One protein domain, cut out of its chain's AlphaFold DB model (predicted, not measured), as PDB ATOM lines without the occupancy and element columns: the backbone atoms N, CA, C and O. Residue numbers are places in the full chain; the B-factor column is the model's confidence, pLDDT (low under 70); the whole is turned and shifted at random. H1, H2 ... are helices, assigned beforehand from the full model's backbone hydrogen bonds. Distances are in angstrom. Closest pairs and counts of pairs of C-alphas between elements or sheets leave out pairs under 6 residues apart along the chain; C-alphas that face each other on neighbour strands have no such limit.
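AT A GLANCE: This is residues 21 to 65 of the 247 residues of the protein "BnaA09g36130D protein" of Brassica napus (UniProt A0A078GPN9). Three short helices stand in a row along the longest axis, H1 at one end, H2 in the middle and H3 at the other end. The links between them bow out on opposite sides of the row, residues 33 to 42 on one side and residues 51 to 58 on the other, and after H3 residues 63 to 65 fold back toward the middle. The printed part has 45 residues with three named helices, in the order H1, H2, H3, and no named strand; the class is all helix, though under half of the residues, 21 of 45, are in named elements. The whole is only just compact, close to loose, with a radius of gyration of the C-alphas of 11.1 A and spans of 31 by 21 by 12 A.

IN THESE COORDINATES: The printed part begins at Ser 21, whose C-alpha is at (530.542, 298.163, 545.158). H1 is residues 24 to 32, the longest helix by residues, with 11.5 A from first to last C-alpha; C-alpha 24 is at (535.134, 301.206, 553.308). H2 is residues 43 to 50, 10.3 A long, beginning with C-alpha 43 at (517.229, 303.698, 561.680). H3 is residues 59 to 62, 5.3 A long, and ends with C-alpha 62 at (511.984, 304.664, 562.770).

HOW THE PARTS SIT: H1 and H2 touch, and their closest C-alphas, those of Leu 31 and Ser 49, are 6.3 A apart. Their lines stand at a steep tilt of 47 degrees, and they run opposite ways. The centres of H1 and H2 are 13.0 A apart. H2 and H3 only just touch, with 3 pairs of C-alphas within 8 A; the closest are those of Asp 44 and Ser 62, 5.2 A apart. The centres of H2 and H3 are 12.4 A apart. H1 and H3 are apart. In H1 and H2 every O i to N i+4 pair is within hydrogen-bond range. H3, with four residues, is too short for such a pair, and its one O i to N i+3 pair is not within range.

THE WHOLE: The two C-alphas farthest apart are those of Thr 23 and Asp 60, 31.9 A. The C-alphas of Ser 21 and Thr 65, the first and last printed, are 26.0 A apart. The printed part has no cut. The link from H1 to H2, with 10 residues, and the link from H2 to H3, with 8, are both short. The mean pLDDT of the printed part is 72.3; 17 residues are under 70, namely residue 21, residue 25, residues 28 to 36 and residues 51 to 56.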
ATOM      1  N   SER A  21     529.417 297.603 545.924       68.81
ATOM      2  CA  SER A  21     530.542 298.163 545.158       68.81
ATOM      3  C   SER A  21     531.261 299.320 545.855       68.81
ATOM      4  O   SER A  21     532.203 299.853 545.276       68.81
ATOM      5  N   LEU A  22     530.842 299.703 547.066       72.12
ATOM      6  CA  LEU A  22     531.470 300.790 547.814       72.12
ATOM      7  C   LEU A  22     532.677 300.286 548.610       72.12
ATOM      8  O   LEU A  22     532.637 299.233 549.251       72.12
ATOM      9  N   THR A  23     533.751 301.063 548.590       73.38
ATOM     10  CA  THR A  23     534.908 300.880 549.470       73.38
ATOM     11  C   THR A  23     534.579 301.326 550.900       73.38
ATOM     12  O   THR A  23     533.649 302.098 551.128       73.38
ATOM     13  N   LEU A  24     535.338 300.847 551.894       72.56
ATOM     14  CA  LEU A  24     535.134 301.206 553.308       72.56
ATOM     15  C   LEU A  24     535.198 302.729 553.537       72.56
ATOM     16  O   LEU A  24     534.417 303.264 554.318       72.56
ATOM     17  N   ASP A  25     536.091 303.408 552.816       68.56
ATOM     18  CA  ASP A  25     536.251 304.863 552.850       68.56
ATOM     19  C   ASP A  25     535.028 305.575 552.249       68.56
ATOM     20  O   ASP A  25     534.487 306.502 552.848       68.56
ATOM     21  N   GLU A  26     534.487 305.071 551.134       76.25
ATOM     22  CA  GLU A  26     533.247 305.586 550.539       76.25
ATOM     23  C   GLU A  26     532.047 305.380 551.473       76.25
ATOM     24  O   GLU A  26     531.278 306.312 551.684       76.25
ATOM     25  N   VAL A  27     531.911 304.213 552.115       71.25
ATOM     26  CA  VAL A  27     530.852 303.958 553.113       71.25
ATOM     27  C   VAL A  27     530.982 304.902 554.308       71.25
ATOM     28  O   VAL A  27     529.987 305.472 554.761       71.25
ATOM     29  N   GLN A  28     532.202 305.111 554.805       68.38
ATOM     30  CA  GLN A  28     532.463 306.014 555.920       68.38
ATOM     31  C   GLN A  28     532.222 307.479 555.547       68.38
ATOM     32  O   GLN A  28     531.778 308.246 556.393       68.38
ATOM     33  N   THR A  29     532.427 307.861 554.288       68.94
ATOM     34  CA  THR A  29     532.123 309.207 553.787       68.94
ATOM     35  C   THR A  29     530.613 309.400 553.584       68.94
ATOM     36  O   THR A  29     530.059 310.422 553.991       68.94
ATOM     37  N   HIS A  30     529.918 308.391 553.044       63.94
ATOM     38  CA  HIS A  30     528.458 308.378 552.879       63.94
ATOM     39  C   HIS A  30     527.715 308.453 554.220       63.94
ATOM     40  O   HIS A  30     526.729 309.178 554.344       63.94
ATOM     41  N   LEU A  31     528.210 307.744 555.235       62.81
ATOM     42  CA  LEU A  31     527.641 307.742 556.581       62.81
ATOM     43  C   LEU A  31     528.153 308.917 557.441       62.81
ATOM     44  O   LEU A  31     527.425 309.477 558.259       62.81
ATOM     45  N   GLY A  32     529.401 309.330 557.222       58.12
ATOM     46  CA  GLY A  32     530.085 310.403 557.942       58.12
ATOM     47  C   GLY A  32     529.601 311.806 557.589       58.12
ATOM     48  O   GLY A  32     529.836 312.732 558.362       58.12
ATOM     49  N   SER A  33     528.851 311.976 556.495       57.97
ATOM     50  CA  SER A  33     528.241 313.268 556.156       57.97
ATOM     51  C   SER A  33     527.190 313.736 557.178       57.97
ATOM     52  O   SER A  33     526.865 314.920 557.204       57.97
ATOM     53  N   SER A  34     526.663 312.833 558.017       62.16
ATOM     54  CA  SER A  34     525.728 313.163 559.106       62.16
ATOM     55  C   SER A  34     526.436 313.712 560.362       62.16
ATOM     56  O   SER A  34     525.798 314.310 561.224       62.16
ATOM     57  N   GLY A  35     527.761 313.536 560.493       63.38
ATOM     58  CA  GLY A  35     528.552 314.017 561.640       63.38
ATOM     59  C   GLY A  35     528.269 313.320 562.982       63.38
ATOM     60  O   GLY A  35     528.904 313.634 563.988       63.38
ATOM     61  N   LYS A  36     527.336 312.363 563.011       69.38
ATOM     62  CA  LYS A  36     526.954 311.569 564.184       69.38
ATOM     63  C   LYS A  36     527.604 310.184 564.115       69.38
ATOM     64  O   LYS A  36     527.738 309.609 563.038       69.38
ATOM     65  N   ALA A  37     527.984 309.620 565.262       73.75
ATOM     66  CA  ALA A  37     528.482 308.245 565.323       73.75
ATOM     67  C   ALA A  37     527.369 307.250 564.935       73.75
ATOM     68  O   ALA A  37     526.214 307.460 565.307       73.75
ATOM     69  N   LEU A  38     527.711 306.153 564.248       72.75
ATOM     70  CA  LEU A  38     526.757 305.166 563.706       72.75
ATOM     71  C   LEU A  38     525.702 304.700 564.728       72.75
ATOM     72  O   LEU A  38     524.527 304.612 564.390       72.75
ATOM     73  N   GLY A  39     526.097 304.460 565.982       72.94
ATOM     74  CA  GLY A  39     525.175 304.015 567.038       72.94
ATOM     75  C   GLY A  39     524.115 305.054 567.428       72.94
ATOM     76  O   GLY A  39     523.041 304.688 567.889       72.94
ATOM     77  N   SER A  40     524.389 306.342 567.203       79.88
ATOM     78  CA  SER A  40     523.500 307.460 567.559       79.88
ATOM     79  C   SER A  40     522.538 307.881 566.445       79.88
ATOM     80  O   SER A  40     521.646 308.694 566.682       79.88
ATOM     81  N   MET A  41     522.702 307.349 565.232       85.00
ATOM     82  CA  MET A  41     521.775 307.606 564.131       85.00
ATOM     83  C   MET A  41     520.479 306.835 564.362       85.00
ATOM     84  O   MET A  41     520.504 305.708 564.858       85.00
ATOM     85  N   ASN A  42     519.341 307.421 563.998       85.44
ATOM     86  CA  ASN A  42     518.102 306.657 563.942       85.44
ATOM     87  C   ASN A  42     518.111 305.727 562.717       85.44
ATOM     88  O   ASN A  42     518.845 305.935 561.742       85.44
ATOM     89  N   LEU A  43     517.291 304.679 562.764       86.62
ATOM     90  CA  LEU A  43     517.229 303.698 561.680       86.62
ATOM     91  C   LEU A  43     516.769 304.334 560.355       86.62
ATOM     92  O   LEU A  43     517.179 303.901 559.283       86.62
ATOM     93  N   ASP A  44     515.963 305.391 560.426       83.00
ATOM     94  CA  ASP A  44     515.463 306.125 559.265       83.00
ATOM     95  C   ASP A  44     516.560 306.957 558.561       83.00
ATOM     96  O   ASP A  44     516.703 306.870 557.342       83.00
ATOM     97  N   GLU A  45     517.401 307.690 559.305       83.88
ATOM     98  CA  GLU A  45     518.583 308.402 558.783       83.88
ATOM     99  C   GLU A  45     519.593 307.404 558.209       83.88
ATOM    100  O   GLU A  45     520.134 307.633 557.126       83.88
ATOM    101  N   LEU A  46     519.809 306.272 558.892       83.88
ATOM    102  CA  LEU A  46     520.696 305.219 558.403       83.88
ATOM    103  C   LEU A  46     520.194 304.658 557.068       83.88
ATOM    104  O   LEU A  46     520.942 304.643 556.092       83.88
ATOM    105  N   LEU A  47     518.926 304.248 556.992       82.25
ATOM    106  CA  LEU A  47     518.363 303.699 555.761       82.25
ATOM    107  C   LEU A  47     518.319 304.726 554.636       82.25
ATOM    108  O   LEU A  47     518.565 304.349 553.502       82.25
ATOM    109  N   LYS A  48     518.082 306.009 554.914       78.62
ATOM    110  CA  LYS A  48     518.165 307.066 553.892       78.62
ATOM    111  C   LYS A  48     519.587 307.285 553.378       78.62
ATOM    112  O   LYS A  48     519.757 307.604 552.206       78.62
ATOM    113  N   SER A  49     520.595 307.125 554.236       75.25
ATOM    114  CA  SER A  49     522.006 307.270 553.848       75.25
ATOM    115  C   SER A  49     522.546 306.069 553.062       75.25
ATOM    116  O   SER A  49     523.397 306.229 552.193       75.25
ATOM    117  N   VAL A  50     522.032 304.870 553.349       72.88
ATOM    118  CA  VAL A  50     522.519 303.588 552.812       72.88
ATOM    119  C   VAL A  50     521.661 303.109 551.635       72.88
ATOM    120  O   VAL A  50     522.170 302.581 550.649       72.88
ATOM    121  N   CYS A  51     520.351 303.315 551.699       65.75
ATOM    122  CA  CYS A  51     519.393 302.885 550.694       65.75
ATOM    123  C   CYS A  51     518.747 304.110 550.040       65.75
ATOM    124  O   CYS A  51     517.921 304.796 550.635       65.75
ATOM    125  N   SER A  52     519.017 304.326 548.754       56.81
ATOM    126  CA  SER A  52     518.339 305.350 547.941       56.81
ATOM    127  C   SER A  52     516.857 305.033 547.648       56.81
ATOM    128  O   SER A  52     516.305 305.526 546.667       56.81
ATOM    129  N   GLY A  53     516.209 304.173 548.443       53.59
ATOM    130  CA  GLY A  53     514.892 303.601 548.173       53.59
ATOM    131  C   GLY A  53     514.038 303.470 549.431       53.59
ATOM    132  O   GLY A  53     514.500 303.010 550.472       53.59
ATOM    133  N   SER A  54     512.776 303.883 549.303       56.56
ATOM    134  CA  SER A  54     511.772 303.955 550.366       56.56
ATOM    135  C   SER A  54     511.435 302.577 550.946       56.56
ATOM    136  O   SER A  54     510.559 301.878 550.440       56.56
ATOM    137  N   LEU A  55     512.096 302.212 552.044       60.88
ATOM    138  CA  LEU A  55     511.642 301.164 552.952       60.88
ATOM    139  C   LEU A  55     510.781 301.821 554.034       60.88
ATOM    140  O   LEU A  55     511.275 302.606 554.840       60.88
ATOM    141  N   THR A  56     509.482 301.532 554.045       58.84
ATOM    142  CA  THR A  56     508.575 302.007 555.094       58.84
ATOM    143  C   THR A  56     508.802 301.199 556.364       58.84
ATOM    144  O   THR A  56     508.305 300.084 556.516       58.84
ATOM    145  N   LEU A  57     509.574 301.763 557.291       70.69
ATOM    146  CA  LEU A  57     509.715 301.198 558.627       70.69
ATOM    147  C   LEU A  57     508.426 301.399 559.442       70.69
ATOM    148  O   LEU A  57     507.783 302.448 559.322       70.69
ATOM    149  N   PRO A  58     508.068 300.451 560.328       75.06
ATOM    150  CA  PRO A  58     507.084 300.697 561.377       75.06
ATOM    151  C   PRO A  58     507.447 301.967 562.156       75.06
ATOM    152  O   PRO A  58     508.617 302.171 562.503       75.06
ATOM    153  N   ARG A  59     506.455 302.825 562.442       72.75
ATOM    154  CA  ARG A  59     506.676 304.128 563.110       72.75
ATOM    155  C   ARG A  59     507.476 303.989 564.407       72.75
ATOM    156  O   ARG A  59     508.293 304.861 564.700       72.75
ATOM    157  N   ASP A  60     507.313 302.871 565.102       74.19
ATOM    158  CA  ASP A  60     507.940 302.585 566.395       74.19
ATOM    159  C   ASP A  60     509.444 302.292 566.299       74.19
ATOM    160  O   ASP A  60     510.178 302.507 567.260       74.19
ATOM    161  N   LEU A  61     509.922 301.833 565.137       76.19
ATOM    162  CA  LEU A  61     511.336 301.521 564.903       76.19
ATOM    163  C   LEU A  61     512.085 302.683 564.247       76.19
ATOM    164  O   LEU A  61     513.284 302.832 564.452       76.19
ATOM    165  N   SER A  62     511.380 303.534 563.496       80.56
ATOM    166  CA  SER A  62     511.984 304.664 562.770       80.56
ATOM    167  C   SER A  62     512.712 305.667 563.675       80.56
ATOM    168  O   SER A  62     513.708 306.262 563.268       80.56
ATOM    169  N   LYS A  63     512.223 305.847 564.910       81.19
ATOM    170  CA  LYS A  63     512.754 306.817 565.881       81.19
ATOM    171  C   LYS A  63     513.846 306.245 566.780       81.19
ATOM    172  O   LYS A  63     514.539 307.028 567.420       81.19
ATOM    173  N   LYS A  64     513.979 304.918 566.846       88.25
ATOM    174  CA  LYS A  64     515.000 304.267 567.668       88.25
ATOM    175  C   LYS A  64     516.369 304.454 567.030       88.25
ATOM    176  O   LYS A  64     516.512 304.390 565.803       88.25
ATOM    177  N   THR A  65     517.364 304.678 567.874       89.94
ATOM    178  CA  THR A  65     518.760 304.690 567.452       89.94
ATOM    179  C   THR A  65     519.217 303.282 567.077       89.94
ATOM    180  O   THR A  65     518.662 302.281 567.537       89.94
TER     181      THR A  65